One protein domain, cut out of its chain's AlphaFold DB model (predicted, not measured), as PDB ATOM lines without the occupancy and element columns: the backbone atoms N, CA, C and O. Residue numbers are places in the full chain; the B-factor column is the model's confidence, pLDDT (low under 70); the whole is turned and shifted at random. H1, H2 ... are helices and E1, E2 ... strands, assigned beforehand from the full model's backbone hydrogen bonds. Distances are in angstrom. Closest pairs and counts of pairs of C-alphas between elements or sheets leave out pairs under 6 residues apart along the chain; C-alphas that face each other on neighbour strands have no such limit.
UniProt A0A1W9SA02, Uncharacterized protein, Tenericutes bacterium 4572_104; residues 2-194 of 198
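AT A GLANCE: This is residues 2 to 194 of the 198 residues of an uncharacterized protein of Tenericutes bacterium 4572_104 (UniProt A0A1W9SA02). Two twisted sheets lie face to face as a sandwich, their strands nearly aligned, and the long helix H1 makes an arm at one end, its residues 2 to 21 sticking out. One sheet has the order E1, E2, E3, E9, E6, all antiparallel; the other is branched at E4, with E5, E7, E8, E10 and E11, and its neighbour pairs are antiparallel too. The printed part has 193 residues, with one named helix followed by eleven named strands, and its class is mixed, helices and strands. It is loose, with a radius of gyration of the C-alphas of 21.4 A, and spans 83 by 34 by 24 A; much of the length comes from the arm, and the body without residues 2 to 21 spans 55 by 32 by 22 A.

HOW THE PARTS SIT: H1, residues 2 to 26, is on neither sheet; 20 of its 21 O i to N i+4 pairs are within hydrogen-bond range. After a long link come E1, residues 39 to 43, E2, residues 46 to 54, and E3, residues 68 to 76, a meander in which each strand is the antiparallel neighbour of the one before. E1 and E2 form a hairpin, with N 41 and O 48 at 2.8 A, and so do E2 and E3, with N 51 and O 73 at 3.1 A. E2 bends by 50 degrees at residue 49. A tight link leads to the other sheet and to E4, residues 82 to 94. E4 forms a hairpin with E5, residues 101 to 106, with N 92 and O 103 at 2.8 A. The chain then changes sheets to E6, residues 115 to 119, an edge strand, and back to the hairpin of E7, residues 123 to 126, and E8, residues 129 to 132, with N 124 and O 131 at 2.9 A. E5 and E8 lie on one side of E4; N 86 and O 130 are 2.8 A apart. E9, residues 144 to 154, has staggered pairing: with E3 over residues 144 to 149, N 74 and O 146 at 2.9 A, and with E6 over 149 to 154, N 118 and O 151 at 2.8 A. E10, residues 169 to 178, lies on the other side of E4, with N 87 and O 173 at 2.8 A. It forms a hairpin with E11, residues 185 to 193, with N 172 and O 190 at 2.8 A; E11 bends by 55 degrees at residue 188. Between the sheets of the sandwich, 63 pairs of C-alphas are within 10 A, and the best planes of the parts that face each other are 13 degrees apart. The closest C-alphas of E1 and E11 are those of Val 43 and Leu 187, 6.2 A.

IN THESE COORDINATES: H1 begins at C-alpha 2, (231.262, 192.909, 128.676), and measures 37.0 A from first to last C-alpha. E4, the longest strand by residues, measures 38.4 A and begins at C-alpha 82, (169.660, 231.105, 157.164). E9 measures 30.4 A, E10 30.1 A, E2 24.8 A and E3 21.4 A. E11 measures 23.8 A and ends at C-alpha 193, (181.609, 213.718, 135.359).

THE WHOLE: The two C-alphas farthest apart are those of Lys 2 and Asp 180, 84.1 A. The printed part has no cut. The long links are H1 to E1, E2 to E3, E8 to E9 and E9 to E10; in the first, residues 32 to 33 pair antiparallel with residues 192 to 193 of E11. The mean pLDDT of the printed part is 85.1, and it is under 70 at residues 2 to 6, 21 to 38 and 57 to 60 of this predicted model.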
ATOM      1  N   LYS A   2     232.326 192.686 129.686       54.09
ATOM      2  CA  LYS A   2     231.262 192.909 128.676       54.09
ATOM      3  C   LYS A   2     229.841 192.460 129.085       54.09
ATOM      4  O   LYS A   2     228.880 193.138 128.751       54.09
ATOM      5  N   HIS A   3     229.701 191.387 129.869       58.41
ATOM      6  CA  HIS A   3     228.383 190.893 130.306       58.41
ATOM      7  C   HIS A   3     227.693 191.769 131.364       58.41
ATOM      8  O   HIS A   3     226.469 191.790 131.419       58.41
ATOM      9  N   LYS A   4     228.450 192.535 132.165       57.84
ATOM     10  CA  LYS A   4     227.871 193.424 133.190       57.84
ATOM     11  C   LYS A   4     227.106 194.591 132.559       57.84
ATOM     12  O   LYS A   4     226.033 194.942 133.032       57.84
ATOM     13  N   ASN A   5     227.617 195.119 131.447       62.88
ATOM     14  CA  ASN A   5     226.960 196.202 130.719       62.88
ATOM     15  C   ASN A   5     225.686 195.702 130.024       62.88
ATOM     16  O   ASN A   5     224.683 196.398 130.044       62.88
ATOM     17  N   LEU A   6     225.692 194.480 129.475       69.19
ATOM     18  CA  LEU A   6     224.511 193.890 128.833       69.19
ATOM     19  C   LEU A   6     223.351 193.686 129.826       69.19
ATOM     20  O   LEU A   6     222.204 193.968 129.496       69.19
ATOM     21  N   ILE A   7     223.662 193.248 131.052       74.12
ATOM     22  CA  ILE A   7     222.677 193.104 132.135       74.12
ATOM     23  C   ILE A   7     222.124 194.474 132.544       74.12
ATOM     24  O   ILE A   7     220.919 194.608 132.716       74.12
ATOM     25  N   PHE A   8     222.980 195.496 132.646       77.88
ATOM     26  CA  PHE A   8     222.557 196.854 133.001       77.88
ATOM     27  C   PHE A   8     221.623 197.469 131.945       77.88
ATOM     28  O   PHE A   8     220.576 198.012 132.290       77.88
ATOM     29  N   TRP A   9     221.946 197.316 130.656       79.62
ATOM     30  CA  TRP A   9     221.079 197.756 129.555       79.62
ATOM     31  C   TRP A   9     219.755 196.985 129.512       79.62
ATOM     32  O   TRP A   9     218.704 197.592 129.319       79.62
ATOM     33  N   GLY A  10     219.791 195.669 129.747       80.88
ATOM     34  CA  GLY A  10     218.588 194.839 129.826       80.88
ATOM     35  C   GLY A  10     217.664 195.249 130.974       80.88
ATOM     36  O   GLY A  10     216.464 195.401 130.763       80.88
ATOM     37  N   LEU A  11     218.218 195.506 132.165       82.56
ATOM     38  CA  LEU A  11     217.440 195.979 133.313       82.56
ATOM     39  C   LEU A  11     216.836 197.362 133.055       82.56
ATOM     40  O   LEU A  11     215.663 197.577 133.340       82.56
ATOM     41  N   SER A  12     217.612 198.285 132.481       83.44
ATOM     42  CA  SER A  12     217.131 199.634 132.169       83.44
ATOM     43  C   SER A  12     216.004 199.619 131.134       83.44
ATOM     44  O   SER A  12     215.068 200.403 131.255       83.44
ATOM     45  N   LEU A  13     216.062 198.718 130.145       85.25
ATOM     46  CA  LEU A  13     214.994 198.542 129.161       85.25
ATOM     47  C   LEU A  13     213.729 197.964 129.805       85.25
ATOM     48  O   LEU A  13     212.637 198.435 129.512       85.25
ATOM     49  N   ILE A  14     213.864 196.987 130.705       87.75
ATOM     50  CA  ILE A  14     212.722 196.417 131.436       87.75
ATOM     51  C   ILE A  14     212.058 197.484 132.308       87.75
ATOM     52  O   ILE A  14     210.841 197.619 132.255       87.75
ATOM     53  N   VAL A  15     212.835 198.280 133.051       86.50
ATOM     54  CA  VAL A  15     212.304 199.387 133.867       86.50
ATOM     55  C   VAL A  15     211.609 200.433 132.992       86.50
ATOM     56  O   VAL A  15     210.517 200.879 133.328       86.50
ATOM     57  N   PHE A  16     212.193 200.785 131.845       85.31
ATOM     58  CA  PHE A  16     211.598 201.732 130.901       85.31
ATOM     59  C   PHE A  16     210.285 201.215 130.295       85.31
ATOM     60  O   PHE A  16     209.304 201.950 130.226       85.31
ATOM     61  N   LEU A  17     210.233 199.936 129.914       82.00
ATOM     62  CA  LEU A  17     209.013 199.302 129.410       82.00
ATOM     63  C   LEU A  17     207.935 199.200 130.495       82.00
ATOM     64  O   LEU A  17     206.766 199.419 130.196       82.00
ATOM     65  N   PHE A  18     208.318 198.929 131.746       78.62
ATOM     66  CA  PHE A  18     207.389 198.912 132.878       78.62
ATOM     67  C   PHE A  18     206.808 200.305 133.147       78.62
ATOM     68  O   PHE A  18     205.603 200.428 133.338       78.62
ATOM     69  N   ALA A  19     207.637 201.351 133.073       76.00
ATOM     70  CA  ALA A  19     207.189 202.735 133.195       76.00
ATOM     71  C   ALA A  19     206.197 203.112 132.080       76.00
ATOM     72  O   ALA A  19     205.144 203.675 132.361       76.00
ATOM     73  N   ILE A  20     206.462 202.741 130.820       73.81
ATOM     74  CA  ILE A  20     205.518 202.977 129.712       73.81
ATOM     75  C   ILE A  20     204.199 202.224 129.932       73.81
ATOM     76  O   ILE A  20     203.132 202.783 129.686       73.81
ATOM     77  N   LEU A  21     204.257 200.981 130.419       64.94
ATOM     78  CA  LEU A  21     203.063 200.178 130.683       64.94
ATOM     79  C   LEU A  21     202.197 200.801 131.785       64.94
ATOM     80  O   LEU A  21     200.977 200.835 131.652       64.94
ATOM     81  N   THR A  22     202.818 201.345 132.837       61.88
ATOM     82  CA  THR A  22     202.090 202.066 133.890       61.88
ATOM     83  C   THR A  22     201.461 203.348 133.367       61.88
ATOM     84  O   THR A  22     200.300 203.594 133.665       61.88
ATOM     85  N   ILE A  23     202.164 204.102 132.513       58.84
ATOM     86  CA  ILE A  23     201.626 205.326 131.905       58.84
ATOM     87  C   ILE A  23     200.398 204.977 131.032       58.84
ATOM     88  O   ILE A  23     199.364 205.631 131.139       58.84
ATOM     89  N   GLY A  24     200.464 203.880 130.266       54.62
ATOM     90  CA  GLY A  24     199.377 203.335 129.438       54.62
ATOM     91  C   GLY A  24     198.077 203.006 130.179       54.62
ATOM     92  O   GLY A  24     197.002 203.218 129.631       54.62
ATOM     93  N   ILE A  25     198.176 202.499 131.411       56.94
ATOM     94  CA  ILE A  25     197.022 202.112 132.240       56.94
ATOM     95  C   ILE A  25     196.489 203.315 133.041       56.94
ATOM     96  O   ILE A  25     195.320 203.343 133.414       56.94
ATOM     97  N   THR A  26     197.327 204.333 133.275       51.94
ATOM     98  CA  THR A  26     196.925 205.590 133.929       51.94
ATOM     99  C   THR A  26     196.338 206.636 132.975       51.94
ATOM    100  O   THR A  26     195.676 207.560 133.442       51.94
ATOM    101  N   TYR A  27     196.547 206.519 131.656       52.50
ATOM    102  CA  TYR A  27     195.802 207.309 130.668       52.50
ATOM    103  C   TYR A  27     194.367 206.778 130.616       52.50
ATOM    104  O   TYR A  27     194.139 205.636 130.247       52.50
ATOM    105  N   GLY A  28     193.323 207.516 130.921       48.97
ATOM    106  CA  GLY A  28     193.181 208.926 131.197       48.97
ATOM    107  C   GLY A  28     191.676 209.122 131.211       48.97
ATOM    108  O   GLY A  28     190.984 208.709 130.279       48.97
ATOM    109  N   TRP A  29     191.159 209.632 132.313       57.22
ATOM    110  CA  TRP A  29     189.732 209.766 132.519       57.22
ATOM    111  C   TRP A  29     189.360 211.037 131.806       57.22
ATOM    112  O   TRP A  29     189.593 212.129 132.316       57.22
ATOM    113  N   PHE A  30     188.914 210.902 130.564       49.28
ATOM    114  CA  PHE A  30     188.343 212.037 129.857       49.28
ATOM    115  C   PHE A  30     187.187 212.580 130.692       49.28
ATOM    116  O   PHE A  30     186.566 211.803 131.413       49.28
ATOM    117  N   ALA A  31     186.973 213.893 130.674       48.88
ATOM    118  CA  ALA A  31     186.021 214.574 131.533       48.88
ATOM    119  C   ALA A  31     184.865 215.180 130.745       48.88
ATOM    120  O   ALA A  31     185.056 215.645 129.627       48.88
ATOM    121  N   ASP A  32     183.674 215.199 131.337       47.03
ATOM    122  CA  ASP A  32     182.566 216.034 130.887       47.03
ATOM    123  C   ASP A  32     182.127 216.933 132.047       47.03
ATOM    124  O   ASP A  32     181.885 216.491 133.172       47.03
ATOM    125  N   VAL A  33     182.095 218.231 131.785       51.69
ATOM    126  CA  VAL A  33     181.942 219.269 132.801       51.69
ATOM    127  C   VAL A  33     180.780 220.124 132.378       51.69
ATOM    128  O   VAL A  33     180.812 220.760 131.324       51.69
ATOM    129  N   ILE A  34     179.768 220.170 133.234       49.91
ATOM    130  CA  ILE A  34     178.730 221.177 133.127       49.91
ATOM    131  C   ILE A  34     179.279 222.422 133.831       49.91
ATOM    132  O   ILE A  34     179.209 222.552 135.051       49.91
ATOM    133  N   ASP A  35     179.885 223.317 133.049       45.47
ATOM    134  CA  ASP A  35     180.270 224.653 133.502       45.47
ATOM    135  C   ASP A  35     178.996 225.449 133.827       45.47
ATOM    136  O   ASP A  35     178.149 225.693 132.961       45.47
ATOM    137  N   LEU A  36     178.820 225.809 135.099       50.66
ATOM    138  CA  LEU A  36     177.684 226.589 135.581       50.66
ATOM    139  C   LEU A  36     178.222 227.875 136.198       50.66
ATOM    140  O   LEU A  36     178.542 227.923 137.384       50.66
ATOM    141  N   GLY A  37     178.305 228.910 135.360       54.94
ATOM    142  CA  GLY A  37     178.882 230.206 135.697       54.94
ATOM    143  C   GLY A  37     178.348 230.855 136.982       54.94
ATOM    144  O   GLY A  37     177.271 230.543 137.499       54.94
ATOM    145  N   SER A  38     179.128 231.817 137.475       63.72
ATOM    146  CA  SER A  38     178.773 232.684 138.602       63.72
ATOM    147  C   SER A  38     177.398 233.330 138.416       63.72
ATOM    148  O   SER A  38     177.069 233.781 137.316       63.72
ATOM    149  N   GLY A  39     176.620 233.453 139.491       79.81
ATOM    150  CA  GLY A  39     175.309 234.096 139.419       79.81
ATOM    151  C   GLY A  39     174.527 234.062 140.725       79.81
ATOM    152  O   GLY A  39     174.966 233.490 141.717       79.81
ATOM    153  N   THR A  40     173.350 234.680 140.716       80.88
ATOM    154  CA  THR A  40     172.449 234.695 141.873       80.88
ATOM    155  C   THR A  40     171.525 233.478 141.846       80.88
ATOM    156  O   THR A  40     170.869 233.205 140.841       80.88
ATOM    157  N   VAL A  41     171.449 232.769 142.968       81.25
ATOM    158  CA  VAL A  41     170.540 231.648 143.232       81.25
ATOM    159  C   VAL A  41     169.626 232.001 144.402       81.25
ATOM    160  O   VAL A  41     170.021 232.712 145.328       81.25
ATOM    161  N   SER A  42     168.376 231.540 144.366       82.12
ATOM    162  CA  SER A  42     167.402 231.886 145.400       82.12
ATOM    163  C   SER A  42     166.380 230.793 145.650       82.12
ATOM    164  O   SER A  42     165.872 230.196 144.703       82.12
ATOM    165  N   VAL A  43     166.007 230.628 146.916       78.31
ATOM    166  CA  VAL A  43     164.917 229.757 147.357       78.31
ATOM    167  C   VAL A  43     164.046 230.521 148.346       78.31
ATOM    168  O   VAL A  43     164.476 230.850 149.454       78.31
ATOM    169  N   GLY A  44     162.810 230.826 147.946       80.44
ATOM    170  CA  GLY A  44     161.944 231.721 148.716       80.44
ATOM    171  C   GLY A  44     162.587 233.101 148.891       80.44
ATOM    172  O   GLY A  44     162.967 233.738 147.909       80.44
ATOM    173  N   ASP A  45     162.738 233.540 150.143       82.25
ATOM    174  CA  ASP A  45     163.369 234.822 150.499       82.25
ATOM    175  C   ASP A  45     164.895 234.734 150.671       82.25
ATOM    176  O   ASP A  45     165.557 235.748 150.903       82.25
ATOM    177  N   ILE A  46     165.467 233.530 150.578       86.00
ATOM    178  CA  ILE A  46     166.908 233.310 150.698       86.00
ATOM    179  C   ILE A  46     167.553 233.526 149.331       86.00
ATOM    180  O   ILE A  46     167.141 232.916 148.345       86.00
ATOM    181  N   ARG A  47     168.571 234.383 149.275       87.94
ATOM    182  CA  ARG A  47     169.332 234.757 148.085       87.94
ATOM    183  C   ARG A  47     170.821 234.650 148.363       87.94
ATOM    184  O   ARG A  47     171.320 235.198 149.345       87.94
ATOM    185  N   TYR A  48     171.515 233.970 147.467       90.69
ATOM    186  CA  TYR A  48     172.960 233.862 147.487       90.69
ATOM    187  C   TYR A  48     173.526 234.175 146.111       90.69
ATOM    188  O   TYR A  48     172.958 233.770 145.098       90.69
ATOM    189  N   THR A  49     174.682 234.820 146.075       91.25
ATOM    190  CA  THR A  49     175.512 234.838 144.871       91.25
ATOM    191  C   THR A  49     176.523 233.708 144.966       91.25
ATOM    192  O   THR A  49     177.258 233.601 145.949       91.25
ATOM    193  N   LYS A  50     176.538 232.839 143.955       90.94
ATOM    194  CA  LYS A  50     177.469 231.719 143.856       90.94
ATOM    195  C   LYS A  50     178.626 232.027 142.918       90.94
ATOM    196  O   LYS A  50     178.455 232.702 141.900       90.94
ATOM    197  N   SER A  51     179.787 231.482 143.253       90.56
ATOM    198  CA  SER A  51     180.988 231.476 142.422       90.56
ATOM    199  C   SER A  51     181.772 230.189 142.662       90.56
ATOM    200  O   SER A  51     181.624 229.560 143.707       90.56
ATOM    201  N   GLY A  52     182.619 229.825 141.707       87.75
ATOM    202  CA  GLY A  52     183.416 228.605 141.735       87.75
ATOM    203  C   GLY A  52     183.077 227.680 140.581       87.75
ATOM    204  O   GLY A  52     182.062 227.851 139.909       87.75
ATOM    205  N   GLY A  53     183.950 226.713 140.346       85.31
ATOM    206  CA  GLY A  53     183.821 225.805 139.222       85.31
ATOM    207  C   GLY A  53     184.877 224.716 139.247       85.31
ATOM    208  O   GLY A  53     185.951 224.871 139.837       85.31
ATOM    209  N   PHE A  54     184.546 223.608 138.598       86.75
ATOM    210  CA  PHE A  54     185.497 222.541 138.341       86.75
ATOM    211  C   PHE A  54     186.457 222.922 137.204       86.75
ATOM    212  O   PHE A  54     186.174 223.819 136.409       86.75
ATOM    213  N   ILE A  55     187.582 222.213 137.113       84.94
ATOM    214  CA  ILE A  55     188.474 222.227 135.947       84.94
ATOM    215  C   ILE A  55     187.708 221.913 134.660       84.94
ATOM    216  O   ILE A  55     186.658 221.274 134.688       84.94
ATOM    217  N   SER A  56     188.240 222.337 133.513       75.44
ATOM    218  CA  SER A  56     187.580 222.126 132.223       75.44
ATOM    219  C   SER A  56     187.543 220.655 131.792       75.44
ATOM    220  O   SER A  56     188.482 219.889 132.009       75.44
ATOM    221  N   SER A  57     186.484 220.290 131.064       64.19
ATOM    222  CA  SER A  57     186.223 218.930 130.558       64.19
ATOM    223  C   SER A  57     187.282 218.378 129.599       64.19
ATOM    224  O   SER A  57     187.427 217.176 129.411       64.19
ATOM    225  N   ASN A  58     188.072 219.249 128.981       63.38
ATOM    226  CA  ASN A  58     189.095 218.849 128.018       63.38
ATOM    227  C   ASN A  58     190.413 218.370 128.658       63.38
ATOM    228  O   ASN A  58     191.367 218.088 127.926       63.38
ATOM    229  N   GLN A  59     190.501 218.305 129.988       64.00
ATOM    230  CA  GLN A  59     191.693 217.839 130.690       64.00
ATOM    231  C   GLN A  59     191.612 216.342 130.989       64.00
ATOM    232  O   GLN A  59     190.563 215.806 131.335       64.00
ATOM    233  N   ILE A  60     192.749 215.656 130.852       67.62
ATOM    234  CA  ILE A  60     192.873 214.260 131.276       67.62
ATOM    235  C   ILE A  60     192.898 214.246 132.800       67.62
ATOM    236  O   ILE A  60     193.846 214.762 133.391       67.62
ATOM    237  N   ILE A  61     191.896 213.630 133.422       71.44
ATOM    238  CA  ILE A  61     191.847 213.492 134.875       71.44
ATOM    239  C   ILE A  61     192.645 212.265 135.299       71.44
ATOM    240  O   ILE A  61     192.564 211.187 134.698       71.44
ATOM    241  N   GLN A  62     193.412 212.446 136.368       76.12
ATOM    242  CA  GLN A  62     194.200 211.409 137.017       76.12
ATOM    243  C   GLN A  62     194.010 211.467 138.541       76.12
ATOM    244  O   GLN A  62     193.666 212.525 139.077       76.12
ATOM    245  N   PRO A  63     194.258 210.365 139.266       82.44
ATOM    246  CA  PRO A  63     194.228 210.378 140.724       82.44
ATOM    247  C   PRO A  63     195.170 211.443 141.303       82.44
ATOM    248  O   PRO A  63     196.267 211.665 140.789       82.44
ATOM    249  N   GLY A  64     194.732 212.111 142.370       85.50
ATOM    250  CA  GLY A  64     195.453 213.213 143.009       85.50
ATOM    251  C   GLY A  64     195.446 214.536 142.236       85.50
ATOM    252  O   GLY A  64     196.069 215.492 142.690       85.50
ATOM    253  N   MET A  65     194.779 214.615 141.081       86.81
ATOM    254  CA  MET A  65     194.594 215.873 140.362       86.81
ATOM    255  C   MET A  65     193.507 216.710 141.030       86.81
ATOM    256  O   MET A  65     192.404 216.216 141.249       86.81
ATOM    257  N   GLU A  66     193.823 217.973 141.310       92.81
ATOM    258  CA  GLU A  66     192.842 218.963 141.752       92.81
ATOM    259  C   GLU A  66     191.744 219.121 140.697       92.81
ATOM    260  O   GLU A  66     192.042 219.340 139.520       92.81
ATOM    261  N   LEU A  67     190.487 218.999 141.123       90.75
ATOM    262  CA  LEU A  67     189.324 219.125 140.251       90.75
ATOM    263  C   LEU A  67     188.632 220.480 140.410       90.75
ATOM    264  O   LEU A  67     187.834 220.831 139.549       90.75
ATOM    265  N   ILE A  68     188.927 221.255 141.456       90.88
ATOM    266  CA  ILE A  68     188.432 222.626 141.632       90.88
ATOM    267  C   ILE A  68     189.374 223.603 140.922       90.88
ATOM    268  O   ILE A  68     190.524 223.765 141.322       90.88
ATOM    269  N   ASP A  69     188.881 224.293 139.892       90.19
ATOM    270  CA  ASP A  69     189.626 225.378 139.237       90.19
ATOM    271  C   ASP A  69     189.491 226.682 140.028       90.19
ATOM    272  O   ASP A  69     190.473 227.338 140.376       90.19
ATOM    273  N   THR A  70     188.248 227.024 140.376       90.94
ATOM    274  CA  THR A  70     187.924 228.181 141.211       90.94
ATOM    275  C   THR A  70     187.166 227.710 142.454       90.94
ATOM    276  O   THR A  70     186.144 227.035 142.297       90.94
ATOM    277  N   PRO A  71     187.597 228.081 143.679       93.88
ATOM    278  CA  PRO A  71     186.916 227.702 144.913       93.88
ATOM    279  C   PRO A  71     185.413 227.984 144.883       93.88
ATOM    280  O   PRO A  71     184.972 229.049 144.441       93.88
ATOM    281  N   ILE A  72     184.631 227.032 145.390       93.69
ATOM    282  CA  ILE A  72     183.183 227.166 145.525       93.69
ATOM    283  C   ILE A  72     182.901 228.068 146.720       93.69
ATOM    284  O   ILE A  72     183.211 227.728 147.863       93.69
ATOM    285  N   THR A  73     182.282 229.210 146.447       94.88
ATOM    286  CA  THR A  73     181.934 230.229 147.436       94.88
ATOM    287  C   THR A  73     180.474 230.644 147.283       94.88
ATOM    288  O   THR A  73     179.905 230.611 146.186       94.88
ATOM    289  N   LEU A  74     179.857 231.030 148.397       94.38
ATOM    290  CA  LEU A  74     178.480 231.509 148.452       94.38
ATOM    291  C   LEU A  74     178.411 232.790 149.280       94.38
ATOM    292  O   LEU A  74     178.728 232.776 150.463       94.38
ATOM    293  N   ALA A  75     177.963 233.891 148.684       93.25
ATOM    294  CA  ALA A  75     177.731 235.146 149.392       93.25
ATOM    295  C   ALA A  75     176.260 235.269 149.794       93.25
ATOM    296  O   ALA A  75     175.399 235.260 148.915       93.25
ATOM    297  N   ASN A  76     175.960 235.355 151.096       91.81
ATOM    298  CA  ASN A  76     174.582 235.529 151.562       91.81
ATOM    299  C   ASN A  76     174.140 236.978 151.349       91.81
ATOM    300  O   ASN A  76     174.561 237.858 152.091       91.81
ATOM    301  N   GLU A  77     173.239 237.198 150.397       90.31
ATOM    302  CA  GLU A  77     172.643 238.506 150.090       90.31
ATOM    303  C   GLU A  77     171.183 238.592 150.580       90.31
ATOM    304  O   GLU A  77     170.423 239.497 150.225       90.31
ATOM    305  N   SER A  78     170.749 237.616 151.381       86.31
ATOM    306  CA  SER A  78     169.407 237.583 151.959       86.31
ATOM    307  C   SER A  78     169.268 238.619 153.070       86.31
ATOM    308  O   SER A  78     170.168 238.788 153.889       86.31
ATOM    309  N   SER A  79     168.072 239.199 153.208       87.31
ATOM    310  CA  SER A  79     167.694 240.035 154.361       87.31
ATOM    311  C   SER A  79     167.324 239.228 155.613       87.31
ATOM    312  O   SER A  79     166.895 239.795 156.619       87.31
ATOM    313  N   ILE A  80     167.470 237.904 155.560       87.81
ATOM    314  CA  ILE A  80     167.055 236.970 156.602       87.81
ATOM    315  C   ILE A  80     168.187 236.024 156.996       87.81
ATOM    316  O   ILE A  80     169.084 235.720 156.208       87.81
ATOM    317  N   THR A  81     168.121 235.533 158.231       92.44
ATOM    318  CA  THR A  81     169.051 234.530 158.752       92.44
ATOM    319  C   THR A  81     168.747 233.154 158.172       92.44
ATOM    320  O   THR A  81     167.590 232.720 158.153       92.44
ATOM    321  N   SER A  82     169.785 232.434 157.764       93.38
ATOM    322  CA  SER A  82     169.660 231.105 157.164       93.38
ATOM    323  C   SER A  82     170.579 230.086 157.833       93.38
ATOM    324  O   SER A  82     171.393 230.431 158.685       93.38
ATOM    325  N   GLN A  83     170.422 228.818 157.482       95.06
ATOM    326  CA  GLN A  83     171.363 227.742 157.786       95.06
ATOM    327  C   GLN A  83     171.739 227.056 156.474       95.06
ATOM    328  O   GLN A  83     170.940 227.065 155.535       95.06
ATOM    329  N   MET A  84     172.932 226.465 156.419       95.81
ATOM    330  CA  MET A  84     173.464 225.800 155.231       95.81
ATOM    331  C   MET A  84     173.968 224.405 155.578       95.81
ATOM    332  O   MET A  84     174.628 224.207 156.604       95.81
ATOM    333  N   ARG A  85     173.700 223.456 154.684       97.19
ATOM    334  CA  ARG A  85     174.350 222.151 154.676       97.19
ATOM    335  C   ARG A  85     174.714 221.744 153.255       97.19
ATOM    336  O   ARG A  85     174.112 222.215 152.294       97.19
ATOM    337  N   VAL A  86     175.700 220.870 153.139       97.81
ATOM    338  CA  VAL A  86     176.222 220.381 151.866       97.81
ATOM    339  C   VAL A  86     176.163 218.863 151.871       97.81
ATOM    340  O   VAL A  86     176.611 218.230 152.825       97.81
ATOM    341  N   LYS A  87     175.620 218.275 150.812       97.81
ATOM    342  CA  LYS A  87     175.735 216.849 150.520       97.81
ATOM    343  C   LYS A  87     176.745 216.672 149.394       97.81
ATOM    344  O   LYS A  87     176.711 217.425 148.426       97.81
ATOM    345  N   ILE A  88     177.654 215.715 149.541       97.69
ATOM    346  CA  ILE A  88     178.652 215.394 148.521       97.69
ATOM    347  C   ILE A  88     178.552 213.901 148.248       97.69
ATOM    348  O   ILE A  88     178.757 213.099 149.156       97.69
ATOM    349  N   GLU A  89     178.258 213.545 147.008       97.00
ATOM    350  CA  GLU A  89     178.185 212.172 146.522       97.00
ATOM    351  C   GLU A  89     179.236 211.959 145.440       97.00
ATOM    352  O   GLU A  89     179.493 212.849 144.630       97.00
ATOM    353  N   TYR A  90     179.858 210.785 145.411       95.38
ATOM    354  CA  TYR A  90     180.850 210.468 144.390       95.38
ATOM    355  C   TYR A  90     180.851 208.992 144.002       95.38
ATOM    356  O   TYR A  90     180.377 208.126 144.738       95.38
ATOM    357  N   THR A  91     181.407 208.699 142.827       94.00
ATOM    358  CA  THR A  91     181.603 207.328 142.357       94.00
ATOM    359  C   THR A  91     182.783 206.673 143.066       94.00
ATOM    360  O   THR A  91     183.947 207.036 142.875       94.00
ATOM    361  N   LYS A  92     182.484 205.636 143.841       94.81
ATOM    362  CA  LYS A  92     183.465 204.761 144.466       94.81
ATOM    363  C   LYS A  92     183.558 203.449 143.697       94.81
ATOM    364  O   LYS A  92     182.551 202.812 143.395       94.81
ATOM    365  N   VAL A  93     184.787 203.043 143.396       91.75
ATOM    366  CA  VAL A  93     185.085 201.769 142.744       91.75
ATOM    367  C   VAL A  93     185.934 200.927 143.685       91.75
ATOM    368  O   VAL A  93     186.964 201.382 144.181       91.75
ATOM    369  N   THR A  94     185.501 199.698 143.952       93.44
ATOM    370  CA  THR A  94     186.232 198.734 144.784       93.44
ATOM    371  C   THR A  94     186.268 197.362 144.119       93.44
ATOM    372  O   THR A  94     185.420 197.039 143.287       93.44
ATOM    373  N   ARG A  95     187.252 196.534 144.488       89.88
ATOM    374  CA  ARG A  95     187.350 195.144 144.027       89.88
ATOM    375  C   ARG A  95     187.467 194.152 145.190       89.88
ATOM    376  O   ARG A  95     188.560 193.658 145.477       89.88
ATOM    377  N   PRO A  96     186.367 193.825 145.884       88.38
ATOM    378  CA  PRO A  96     186.366 192.711 146.823       88.38
ATOM    379  C   PRO A  96     186.452 191.371 146.072       88.38
ATOM    380  O   PRO A  96     185.567 191.035 145.288       88.38
ATOM    381  N   VAL A  97     187.505 190.588 146.341       83.44
ATOM    382  CA  VAL A  97     187.656 189.184 145.886       83.44
ATOM    383  C   VAL A  97     187.345 189.023 144.382       83.44
ATOM    384  O   VAL A  97     186.508 188.220 143.977       83.44
ATOM    385  N   ASP A  98     187.994 189.859 143.566       82.94
ATOM    386  CA  ASP A  98     187.952 189.900 142.092       82.94
ATOM    387  C   ASP A  98     186.680 190.430 141.408       82.94
ATOM    388  O   ASP A  98     186.679 190.601 140.186       82.94
ATOM    389  N   THR A  99     185.637 190.806 142.148       90.06
ATOM    390  CA  THR A  99     184.447 191.445 141.555       90.06
ATOM    391  C   THR A  99     184.569 192.959 141.605       90.06
ATOM    392  O   THR A  99     184.773 193.512 142.678       90.06
ATOM    393  N   LEU A 100     184.429 193.637 140.462       91.06
ATOM    394  CA  LEU A 100     184.391 195.099 140.421       91.06
ATOM    395  C   LEU A 100     183.023 195.593 140.907       91.06
ATOM    396  O   LEU A 100     181.994 195.212 140.349       91.06
ATOM    397  N   VAL A 101     183.021 196.444 141.927       94.25
ATOM    398  CA  VAL A 101     181.835 197.106 142.474       94.25
ATOM    399  C   VAL A 101     181.971 198.597 142.211       94.25
ATOM    400  O   VAL A 101     182.975 199.200 142.584       94.25
ATOM    401  N   ILE A 102     180.967 199.170 141.552       92.50
ATOM    402  CA  ILE A 102     180.871 200.598 141.249       92.50
ATOM    403  C   ILE A 102     179.602 201.095 141.926       92.50
ATOM    404  O   ILE A 102     178.515 200.586 141.656       92.50
ATOM    405  N   GLU A 103     179.746 202.068 142.810       94.94
ATOM    406  CA  GLU A 103     178.650 202.602 143.608       94.94
ATOM    407  C   GLU A 103     178.775 204.118 143.758       94.94
ATOM    408  O   GLU A 103     179.862 204.684 143.645       94.94
ATOM    409  N   THR A 104     177.647 204.774 144.006       95.81
ATOM    410  CA  THR A 104     177.616 206.169 144.450       95.81
ATOM    411  C   THR A 104     177.556 206.173 145.968       95.81
ATOM    412  O   THR A 104     176.695 205.505 146.543       95.81
ATOM    413  N   VAL A 105     178.463 206.902 146.612       96.75
ATOM    414  CA  VAL A 105     178.560 206.969 148.075       96.75
ATOM    415  C   VAL A 105     178.618 208.414 148.560       96.75
ATOM    416  O   VAL A 105     179.156 209.281 147.870       96.75
ATOM    417  N   ASP A 106     178.097 208.649 149.764       97.19
ATOM    418  CA  ASP A 106     178.211 209.932 150.457       97.19
ATOM    419  C   ASP A 106     179.643 210.120 150.983       97.19
ATOM    420  O   ASP A 106     180.200 209.239 151.642       97.19
ATOM    421  N   TYR A 107     180.237 211.286 150.735       97.69
ATOM    422  CA  TYR A 107     181.530 211.647 151.306       97.69
ATOM    423  C   TYR A 107     181.387 212.007 152.789       97.69
ATOM    424  O   TYR A 107     180.723 212.984 153.153       97.69
ATOM    425  N   ALA A 108     182.076 211.247 153.641       97.25
ATOM    426  CA  ALA A 108     182.020 211.367 155.096       97.25
ATOM    427  C   ALA A 108     183.377 211.721 155.733       97.25
ATOM    428  O   ALA A 108     183.486 211.755 156.960       97.25
ATOM    429  N   ASN A 109     184.412 211.969 154.919       96.50
ATOM    430  CA  ASN A 109     185.803 212.124 155.360       96.50
ATOM    431  C   ASN A 109     186.289 210.934 156.213       96.50
ATOM    432  O   ASN A 109     186.940 211.082 157.251       96.50
ATOM    433  N   SER A 110     185.918 209.730 155.790       95.62
ATOM    434  CA  SER A 110     186.365 208.477 156.378       95.62
ATOM    435  C   SER A 110     187.679 208.017 155.743       95.62
ATOM    436  O   SER A 110     187.973 208.321 154.593       95.62
ATOM    437  N   ALA A 111     188.441 207.176 156.447       93.75
ATOM    438  CA  ALA A 111     189.656 206.562 155.891       93.75
ATOM    439  C   ALA A 111     189.392 205.644 154.676       93.75
ATOM    440  O   ALA A 111     190.331 205.180 154.037       93.75
ATOM    441  N   SER A 112     188.123 205.336 154.398       94.06
ATOM    442  CA  SER A 112     187.702 204.529 153.254       94.06
ATOM    443  C   SER A 112     187.169 205.362 152.093       94.06
ATOM    444  O   SER A 112     186.729 204.783 151.098       94.06
ATOM    445  N   ASP A 113     187.140 206.688 152.229       96.56
ATOM    446  CA  ASP A 113     186.677 207.551 151.157       96.56
ATOM    447  C   ASP A 113     187.757 207.700 150.097       96.56
ATOM    448  O   ASP A 113     188.886 208.063 150.391       96.56
ATOM    449  N   HIS A 114     187.404 207.408 148.846       94.75
ATOM    450  CA  HIS A 114     188.329 207.548 147.718       94.75
ATOM    451  C   HIS A 114     188.356 208.986 147.182       94.75
ATOM    452  O   HIS A 114     189.097 209.282 146.249       94.75
ATOM    453  N   LEU A 115     187.535 209.864 147.755       95.62
ATOM    454  CA  LEU A 115     187.500 211.294 147.500       95.62
ATOM    455  C   LEU A 115     188.146 212.026 148.676       95.62
ATOM    456  O   LEU A 115     187.912 211.677 149.831       95.62
ATOM    457  N   SER A 116     188.903 213.072 148.386       96.75
ATOM    458  CA  SER A 116     189.388 214.044 149.355       96.75
ATOM    459  C   SER A 116     188.742 215.391 149.067       96.75
ATOM    460  O   SER A 116     188.722 215.835 147.919       96.75
ATOM    461  N   VAL A 117     188.200 216.037 150.101       97.38
ATOM    462  CA  VAL A 117     187.573 217.359 150.004       97.38
ATOM    463  C   VAL A 117     188.141 218.250 151.099       97.38
ATOM    464  O   VAL A 117     188.149 217.883 152.273       97.38
ATOM    465  N   THR A 118     188.583 219.448 150.723       97.75
ATOM    466  CA  THR A 118     188.984 220.491 151.671       97.75
ATOM    467  C   THR A 118     187.948 221.604 151.665       97.75
ATOM    468  O   THR A 118     187.818 222.357 150.693       97.75
ATOM    469  N   PHE A 119     187.227 221.742 152.774       97.50
ATOM    470  CA  PHE A 119     186.316 222.864 152.974       97.50
ATOM    471  C   PHE A 119     187.092 224.161 153.231       97.50
ATOM    472  O   PHE A 119     188.116 224.152 153.913       97.50
ATOM    473  N   GLY A 120     186.605 225.278 152.683       93.94
ATOM    474  CA  GLY A 120     187.201 226.602 152.914       93.94
ATOM    475  C   GLY A 120     186.852 227.191 154.287       93.94
ATOM    476  O   GLY A 120     187.606 227.984 154.844       93.94
ATOM    477  N   SER A 121     185.735 226.743 154.863       95.62
ATOM    478  CA  SER A 121     185.267 227.097 156.204       95.62
ATOM    479  C   SER A 121     185.135 225.859 157.093       95.62
ATOM    480  O   SER A 121     185.367 224.729 156.666       95.62
ATOM    481  N   THR A 122     184.728 226.047 158.351       96.75
ATOM    482  CA  THR A 122     184.443 224.911 159.236       96.75
ATOM    483  C   THR A 122     183.118 224.262 158.841       96.75
ATOM    484  O   THR A 122     182.073 224.909 158.862       96.75
ATOM    485  N   PHE A 123     183.154 222.968 158.528       97.44
ATOM    486  CA  PHE A 123     181.971 222.142 158.304       97.44
ATOM    487  C   PHE A 123     182.015 220.912 159.210       97.44
ATOM    488  O   PHE A 123     183.072 220.319 159.423       97.44
ATOM    489  N   VAL A 124     180.859 220.531 159.753       97.62
ATOM    490  CA  VAL A 124     180.713 219.379 160.650       97.62
ATOM    491  C   VAL A 124     179.839 218.335 159.974       97.62
ATOM    492  O   VAL A 124     178.701 218.634 159.615       97.62
ATOM    493  N   TYR A 125     180.369 217.128 159.802       97.50
ATOM    494  CA  TYR A 125     179.626 216.013 159.224       97.50
ATOM    495  C   TYR A 125     178.629 215.419 160.226       97.50
ATOM    496  O   TYR A 125     179.001 215.098 161.356       97.50
ATOM    497  N   ASP A 126     177.382 215.241 159.797       96.88
ATOM    498  CA  ASP A 126     176.335 214.517 160.517       96.88
ATOM    499  C   ASP A 126     175.322 213.923 159.524       96.88
ATOM    500  O   ASP A 126     174.839 214.609 158.625       96.88
ATOM    501  N   ASN A 127     174.994 212.637 159.687       93.75
ATOM    502  CA  ASN A 127     173.912 211.950 158.967       93.75
ATOM    503  C   ASN A 127     173.857 212.197 157.438       93.75
ATOM    504  O   ASN A 127     172.780 212.427 156.887       93.75
ATOM    505  N   GLY A 128     175.006 212.143 156.753       94.69
ATOM    506  CA  GLY A 128     175.098 212.298 155.292       94.69
ATOM    507  C   GLY A 128     175.248 213.741 154.800       94.69
ATOM    508  O   GLY A 128     175.302 213.970 153.596       94.69
ATOM    509  N   TYR A 129     175.334 214.721 155.705       97.88
ATOM    510  CA  TYR A 129     175.470 216.135 155.358       97.88
ATOM    511  C   TYR A 129     176.599 216.809 156.137       97.88
ATOM    512  O   TYR A 129     176.883 216.486 157.288       97.88
ATOM    513  N   TRP A 130     177.203 217.814 155.518       98.31
ATOM    514  CA  TRP A 130     178.189 218.712 156.101       98.31
ATOM    515  C   TRP A 130     177.521 220.037 156.465       98.31
ATOM    516  O   TRP A 130     177.080 220.772 155.586       98.31
ATOM    517  N   TYR A 131     177.444 220.361 157.753       97.69
ATOM    518  CA  TYR A 131     176.782 221.565 158.261       97.69
ATOM    519  C   TYR A 131     177.786 222.693 158.485       97.69
ATOM    520  O   TYR A 131     178.766 222.511 159.214       97.69
ATOM    521  N   TYR A 132     177.525 223.863 157.901       97.12
ATOM    522  CA  TYR A 132     178.375 225.042 158.072       97.12
ATOM    523  C   TYR A 132     178.443 225.440 159.549       97.12
ATOM    524  O   TYR A 132     177.410 225.696 160.157       97.12
ATOM    525  N   ASN A 133     179.642 225.477 160.137       96.25
ATOM    526  CA  ASN A 133     179.905 225.787 161.548       96.25
ATOM    527  C   ASN A 133     179.096 224.951 162.576       96.25
ATOM    528  O   ASN A 133     179.025 225.315 163.750       96.25
ATOM    529  N   GLY A 134     178.515 223.815 162.169       94.94
ATOM    530  CA  GLY A 134     177.740 222.912 163.029       94.94
ATOM    531  C   GLY A 134     176.230 222.897 162.758       94.94
ATOM    532  O   GLY A 134     175.682 223.755 162.074       94.94
ATOM    533  N   LEU A 135     175.537 221.905 163.328       93.06
ATOM    534  CA  LEU A 135     174.142 221.560 163.001       93.06
ATOM    535  C   LEU A 135     173.126 222.685 163.259       93.06
ATOM    536  O   LEU A 135     172.055 222.704 162.657       93.06
ATOM    537  N   THR A 136     173.434 223.589 164.187       90.06
ATOM    538  CA  THR A 136     172.542 224.681 164.604       90.06
ATOM    539  C   THR A 136     173.124 226.059 164.313       90.06
ATOM    540  O   THR A 136     172.607 227.052 164.826       90.06
ATOM    541  N   SER A 137     174.220 226.141 163.554       93.38
ATOM    542  CA  SER A 137     174.824 227.430 163.236       93.38
ATOM    543  C   SER A 137     173.905 228.236 162.329       93.38
ATOM    544  O   SER A 137     173.361 227.717 161.355       93.38
ATOM    545  N   SER A 138     173.771 229.523 162.629       93.12
ATOM    546  CA  SER A 138     173.061 230.476 161.790       93.12
ATOM    547  C   SER A 138     174.042 231.309 160.970       93.12
ATOM    548  O   SER A 138     175.131 231.671 161.416       93.12
ATOM    549  N   ILE A 139     173.637 231.607 159.745       94.88
ATOM    550  CA  ILE A 139     174.287 232.530 158.828       94.88
ATOM    551  C   ILE A 139     173.476 233.828 158.899       94.88
ATOM    552  O   ILE A 139     172.304 233.828 158.497       94.88
ATOM    553  N   PRO A 140     174.041 234.923 159.442       94.31
ATOM    554  CA  PRO A 140     173.351 236.203 159.500       94.31
ATOM    555  C   PRO A 140     172.954 236.706 158.109       94.31
ATOM    556  O   PRO A 140     173.603 236.375 157.113       94.31
ATOM    557  N   ALA A 141     171.899 237.517 158.054       91.19
ATOM    558  CA  ALA A 141     171.541 238.274 156.858       91.19
ATOM    559  C   ALA A 141     172.728 239.137 156.403       91.19
ATOM    560  O   ALA A 141     173.426 239.687 157.257       91.19
ATOM    561  N   ASP A 142     172.940 239.239 155.090       91.00
ATOM    562  CA  ASP A 142     174.007 240.059 154.492       91.00
ATOM    563  C   ASP A 142     175.403 239.826 155.118       91.00
ATOM    564  O   ASP A 142     176.172 240.749 155.377       91.00
ATOM    565  N   SER A 143     175.723 238.568 155.449       91.69
ATOM    566  CA  SER A 143     176.975 238.208 156.141       91.69
ATOM    567  C   SER A 143     178.192 238.106 155.220       91.69
ATOM    568  O   SER A 143     179.296 237.840 155.697       91.69
ATOM    569  N   GLY A 144     178.016 238.350 153.920       90.50
ATOM    570  CA  GLY A 144     179.081 238.281 152.927       90.50
ATOM    571  C   GLY A 144     179.401 236.854 152.482       90.50
ATOM    572  O   GLY A 144     178.542 235.969 152.502       90.50
ATOM    573  N   THR A 145     180.635 236.664 152.011       94.56
ATOM    574  CA  THR A 145     181.102 235.438 151.351       94.56
ATOM    575  C   THR A 145     181.456 234.331 152.340       94.56
ATOM    576  O   THR A 145     182.163 234.551 153.319       94.56
ATOM    577  N   ILE A 146     180.998 233.121 152.027       95.69
ATOM    578  CA  ILE A 146     181.320 231.868 152.700       95.69
ATOM    579  C   ILE A 146     182.137 231.011 151.737       95.69
ATOM    580  O   ILE A 146     181.660 230.682 150.648       95.69
ATOM    581  N   ASP A 147     183.331 230.605 152.159       95.25
ATOM    582  CA  ASP A 147     184.150 229.654 151.410       95.25
ATOM    583  C   ASP A 147     183.660 228.233 151.703       95.25
ATOM    584  O   ASP A 147     183.775 227.744 152.832       95.25
ATOM    585  N   VAL A 148     183.077 227.574 150.703       96.00
ATOM    586  CA  VAL A 148     182.451 226.256 150.858       96.00
ATOM    587  C   VAL A 148     183.489 225.171 150.594       96.00
ATOM    588  O   VAL A 148     183.936 224.527 151.538       96.00
ATOM    589  N   ILE A 149     183.945 225.008 149.350       96.81
ATOM    590  CA  ILE A 149     184.947 223.998 148.967       96.81
ATOM    591  C   ILE A 149     186.118 224.692 148.280       96.81
ATOM    592  O   ILE A 149     185.934 225.462 147.343       96.81
ATOM    593  N   SER A 150     187.324 224.398 148.753       96.06
ATOM    594  CA  SER A 150     188.572 224.979 148.247       96.06
ATOM    595  C   SER A 150     189.406 224.004 147.418       96.06
ATOM    596  O   SER A 150     190.170 224.444 146.568       96.06
ATOM    597  N   SER A 151     189.259 222.700 147.660       96.62
ATOM    598  CA  SER A 151     189.978 221.639 146.955       96.62
ATOM    599  C   SER A 151     189.147 220.364 146.966       96.62
ATOM    600  O   SER A 151     188.476 220.067 147.964       96.62
ATOM    601  N   LEU A 152     189.178 219.622 145.864       95.00
ATOM    602  CA  LEU A 152     188.522 218.333 145.724       95.00
ATOM    603  C   LEU A 152     189.284 217.469 144.711       95.00
ATOM    604  O   LEU A 152     189.537 217.885 143.585       95.00
ATOM    605  N   TYR A 153     189.629 216.242 145.096       93.31
ATOM    606  CA  TYR A 153     190.333 215.299 144.225       93.31
ATOM    607  C   TYR A 153     190.100 213.852 144.658       93.31
ATOM    608  O   TYR A 153     189.800 213.570 145.814       93.31
ATOM    609  N   TYR A 154     190.276 212.908 143.738       92.38
ATOM    610  CA  TYR A 154     190.308 211.481 144.070       92.38
ATOM    611  C   TYR A 154     191.648 211.109 144.732       92.38
ATOM    612  O   TYR A 154     192.702 211.415 144.176       92.38
ATOM    613  N   ASP A 155     191.634 210.445 145.892       91.81
ATOM    614  CA  ASP A 155     192.844 210.087 146.650       91.81
ATOM    615  C   ASP A 155     193.688 209.050 145.894       91.81
ATOM    616  O   ASP A 155     193.308 207.885 145.754       91.81
ATOM    617  N   GLY A 156     194.875 209.462 145.441       87.00
ATOM    618  CA  GLY A 156     195.802 208.610 144.694       87.00
ATOM    619  C   GLY A 156     196.367 207.413 145.467       87.00
ATOM    620  O   GLY A 156     196.971 206.540 144.850       87.00
ATOM    621  N   ASN A 157     196.180 207.334 146.788       87.69
ATOM    622  CA  ASN A 157     196.546 206.151 147.574       87.69
ATOM    623  C   ASN A 157     195.468 205.061 147.550       87.69
ATOM    624  O   ASN A 157     195.776 203.893 147.789       87.69
ATOM    625  N   LEU A 158     194.212 205.440 147.301       89.31
ATOM    626  CA  LEU A 158     193.052 204.543 147.318       89.31
ATOM    627  C   LEU A 158     192.510 204.275 145.911       89.31
ATOM    628  O   LEU A 158     191.915 203.227 145.658       89.31
ATOM    629  N   VAL A 159     192.747 205.196 144.980       87.88
ATOM    630  CA  VAL A 159     192.371 205.067 143.575       87.88
ATOM    631  C   VAL A 159     193.508 204.436 142.777       87.88
ATOM    632  O   VAL A 159     194.650 204.883 142.818       87.88
ATOM    633  N   GLY A 160     193.179 203.389 142.020       83.62
ATOM    634  CA  GLY A 160     194.139 202.619 141.229       83.62
ATOM    635  C   GLY A 160     193.583 202.177 139.878       83.62
ATOM    636  O   GLY A 160     192.670 202.784 139.333       83.62
ATOM    637  N   ASN A 161     194.111 201.082 139.329       82.00
ATOM    638  CA  ASN A 161     193.746 200.618 137.983       82.00
ATOM    639  C   ASN A 161     192.286 200.155 137.848       82.00
ATOM    640  O   ASN A 161     191.773 200.113 136.735       82.00
ATOM    641  N   ASP A 162     191.612 199.816 138.949       86.06
ATOM    642  CA  ASP A 162     190.209 199.358 138.944       86.06
ATOM    643  C   ASP A 162     189.226 200.401 138.441       86.06
ATOM    644  O   ASP A 162     188.156 200.094 137.926       86.06
ATOM    645  N   TYR A 163     189.635 201.643 138.591       85.25
ATOM    646  CA  TYR A 163     188.920 202.796 138.137       85.25
ATOM    647  C   TYR A 163     188.980 202.801 136.566       85.25
ATOM    648  O   TYR A 163     188.048 203.253 135.916       85.25
ATOM    649  N   SER A 164     190.044 202.322 135.905       80.62
ATOM    650  CA  SER A 164     190.296 202.540 134.461       80.62
ATOM    651  C   SER A 164     189.077 202.311 133.548       80.62
ATOM    652  O   SER A 164     188.528 201.212 133.488       80.62
ATOM    653  N   GLY A 165     188.717 203.329 132.758       76.25
ATOM    654  CA  GLY A 165     187.601 203.274 131.805       76.25
ATOM    655  C   GLY A 165     186.210 203.416 132.432       76.25
ATOM    656  O   GLY A 165     185.216 203.286 131.719       76.25
ATOM    657  N   ILE A 166     186.126 203.676 133.738       81.94
ATOM    658  CA  ILE A 166     184.877 203.989 134.429       81.94
ATOM    659  C   ILE A 166     184.603 205.493 134.346       81.94
ATOM    660  O   ILE A 166     185.513 206.313 134.383       81.94
ATOM    661  N   THR A 167     183.328 205.863 134.239       83.75
ATOM    662  CA  THR A 167     182.883 207.247 134.409       83.75
ATOM    663  C   THR A 167     182.634 207.510 135.890       83.75
ATOM    664  O   THR A 167     181.660 207.024 136.462       83.75
ATOM    665  N   CYS A 168     183.525 208.271 136.512       85.75
ATOM    666  CA  CYS A 168     183.381 208.824 137.846       85.75
ATOM    667  C   CYS A 168     182.502 210.069 137.827       85.75
ATOM    668  O   CYS A 168     182.746 210.994 137.065       85.75
ATOM    669  N   ASN A 169     181.527 210.129 138.720       89.44
ATOM    670  CA  ASN A 169     180.694 211.303 138.925       89.44
ATOM    671  C   ASN A 169     180.929 211.859 140.325       89.44
ATOM    672  O   ASN A 169     181.244 211.107 141.249       89.44
ATOM    673  N   ILE A 170     180.781 213.167 140.468       91.38
ATOM    674  CA  ILE A 170     180.783 213.887 141.735       91.38
ATOM    675  C   ILE A 170     179.585 214.826 141.694       91.38
ATOM    676  O   ILE A 170     179.439 215.577 140.733       91.38
ATOM    677  N   SER A 171     178.746 214.778 142.721       93.00
ATOM    678  CA  SER A 171     177.608 215.673 142.894       93.00
ATOM    679  C   SER A 171     177.733 216.387 144.231       93.00
ATOM    680  O   SER A 171     177.901 215.755 145.273       93.00
ATOM    681  N   ILE A 172     177.690 217.714 144.204       94.50
ATOM    682  CA  ILE A 172     177.719 218.576 145.382       94.50
ATOM    683  C   ILE A 172     176.392 219.316 145.420       94.50
ATOM    684  O   ILE A 172     176.156 220.208 144.610       94.50
ATOM    685  N   VAL A 173     175.545 218.996 146.388       94.88
ATOM    686  CA  VAL A 173     174.256 219.659 146.590       94.88
ATOM    687  C   VAL A 173     174.362 220.560 147.807       94.88
ATOM    688  O   VAL A 173     174.643 220.101 148.913       94.88
ATOM    689  N   ILE A 174     174.129 221.856 147.617       95.00
ATOM    690  CA  ILE A 174     174.067 222.823 148.709       95.00
ATOM    691  C   ILE A 174     172.606 223.116 149.005       95.00
ATOM    692  O   ILE A 174     171.858 223.596 148.152       95.00
ATOM    693  N   GLU A 175     172.218 222.875 150.248       94.88
ATOM    694  CA  GLU A 175     170.882 223.143 150.743       94.88
ATOM    695  C   GLU A 175     170.913 224.241 151.793       94.88
ATOM    696  O   GLU A 175     171.825 224.345 152.621       94.88
ATOM    697  N   VAL A 176     169.857 225.040 151.789       93.81
ATOM    698  CA  VAL A 176     169.642 226.093 152.769       93.81
ATOM    699  C   VAL A 176     168.243 226.008 153.342       93.81
ATOM    700  O   VAL A 176     167.323 225.435 152.758       93.81
ATOM    701  N   LYS A 177     168.074 226.619 154.506       91.31
ATOM    702  CA  LYS A 177     166.760 226.899 155.078       91.31
ATOM    703  C   LYS A 177     166.791 228.199 155.854       91.31
ATOM    704  O   LYS A 177     167.851 228.653 156.281       91.31
ATOM    705  N   GLN A 178     165.619 228.787 156.065       86.25
ATOM    706  CA  GLN A 178     165.487 229.898 157.003       86.25
ATOM    707  C   GLN A 178     165.746 229.355 158.411       86.25
ATOM    708  O   GLN A 178     165.367 228.219 158.705       86.25
ATOM    709  N   ASN A 179     166.394 230.140 159.272       78.69
ATOM    710  CA  ASN A 179     166.801 229.670 160.600       78.69
ATOM    711  C   ASN A 179     165.628 229.111 161.430       78.69
ATOM    712  O   ASN A 179     165.780 228.100 162.111       78.69
ATOM    713  N   ASP A 180     164.452 229.723 161.291       75.94
ATOM    714  CA  ASP A 180     163.250 229.370 162.054       75.94
ATOM    715  C   ASP A 180     162.406 228.271 161.380       75.94
ATOM    716  O   ASP A 180     161.405 227.816 161.934       75.94
ATOM    717  N   ASN A 181     162.824 227.805 160.199       77.38
ATOM    718  CA  ASN A 181     162.177 226.711 159.485       77.38
ATOM    719  C   ASN A 181     162.895 225.383 159.736       77.38
ATOM    720  O   ASN A 181     164.091 225.318 160.027       77.38
ATOM    721  N   VAL A 182     162.152 224.290 159.579       75.25
ATOM    722  CA  VAL A 182     162.679 222.920 159.695       75.25
ATOM    723  C   VAL A 182     163.036 222.304 158.342       75.25
ATOM    724  O   VAL A 182     163.907 221.441 158.280       75.25
ATOM    725  N   THR A 183     162.393 222.755 157.265       87.50
ATOM    726  CA  THR A 183     162.536 222.170 155.930       87.50
ATOM    727  C   THR A 183     163.757 222.729 155.213       87.50
ATOM    728  O   THR A 183     163.880 223.942 155.062       87.50
ATOM    729  N   TRP A 184     164.630 221.833 154.757       91.50
ATOM    730  CA  TRP A 184     165.754 222.141 153.875       91.50
ATOM    731  C   TRP A 184     165.297 222.236 152.424       91.50
ATOM    732  O   TRP A 184     164.340 221.578 152.016       91.50
ATOM    733  N   SER A 185     165.958 223.079 151.644       89.56
ATOM    734  CA  SER A 185     165.697 223.212 150.217       89.56
ATOM    735  C   SER A 185     167.004 223.373 149.458       89.56
ATOM    736  O   SER A 185     167.900 224.087 149.908       89.56
ATOM    737  N   GLU A 186     167.099 222.716 148.307       91.81
ATOM    738  CA  GLU A 186     168.244 222.837 147.412       91.81
ATOM    739  C   GLU A 186     168.377 224.275 146.907       91.81
ATOM    740  O   GLU A 186     167.458 224.819 146.297       91.81
ATOM    741  N   LEU A 187     169.528 224.884 147.185       88.88
ATOM    742  CA  LEU A 187     169.902 226.205 146.691       88.88
ATOM    743  C   LEU A 187     170.584 226.102 145.328       88.88
ATOM    744  O   LEU A 187     170.297 226.879 144.419       88.88
ATOM    745  N   THR A 188     171.544 225.186 145.224       87.69
ATOM    746  CA  THR A 188     172.309 224.917 144.009       87.69
ATOM    747  C   THR A 188     172.961 223.549 144.111       87.69
ATOM    748  O   THR A 188     173.307 223.093 145.202       87.69
ATOM    749  N   SER A 189     173.219 222.957 142.957       88.62
ATOM    750  CA  SER A 189     174.014 221.750 142.785       88.62
ATOM    751  C   SER A 189     175.204 222.022 141.856       88.62
ATOM    752  O   SER A 189     175.167 222.951 141.039       88.62
ATOM    753  N   TYR A 190     176.279 221.255 142.035       83.88
ATOM    754  CA  TYR A 190     177.435 221.188 141.145       83.88
ATOM    755  C   TYR A 190     177.676 219.725 140.801       83.88
ATOM    756  O   TYR A 190     177.948 218.927 141.697       83.88
ATOM    757  N   ASP A 191     177.617 219.395 139.517       86.44
ATOM    758  CA  ASP A 191     177.879 218.047 139.030       86.44
ATOM    759  C   ASP A 191     179.131 218.041 138.159       86.44
ATOM    760  O   ASP A 191     179.359 218.934 137.340       86.44
ATOM    761  N   PHE A 192     179.940 217.008 138.334       84.44
ATOM    762  CA  PHE A 192     181.159 216.775 137.583       84.44
ATOM    763  C   PHE A 192     181.211 215.319 137.160       84.44
ATOM    764  O   PHE A 192     181.002 214.427 137.984       84.44
ATOM    765  N   SER A 193     181.506 215.068 135.890       82.62
ATOM    766  CA  SER A 193     181.609 213.718 135.359       82.62
ATOM    767  C   SER A 193     182.949 213.514 134.678       82.62
ATOM    768  O   SER A 193     183.495 214.395 134.020       82.62
ATOM    769  N   THR A 194     183.493 212.317 134.794       73.62
ATOM    770  CA  THR A 194     184.590 211.885 133.949       73.62
ATOM    771  C   THR A 194     184.007 211.082 132.773       73.62
ATOM    772  O   THR A 194     183.592 209.942 132.966       73.62
TER     773      THR A 194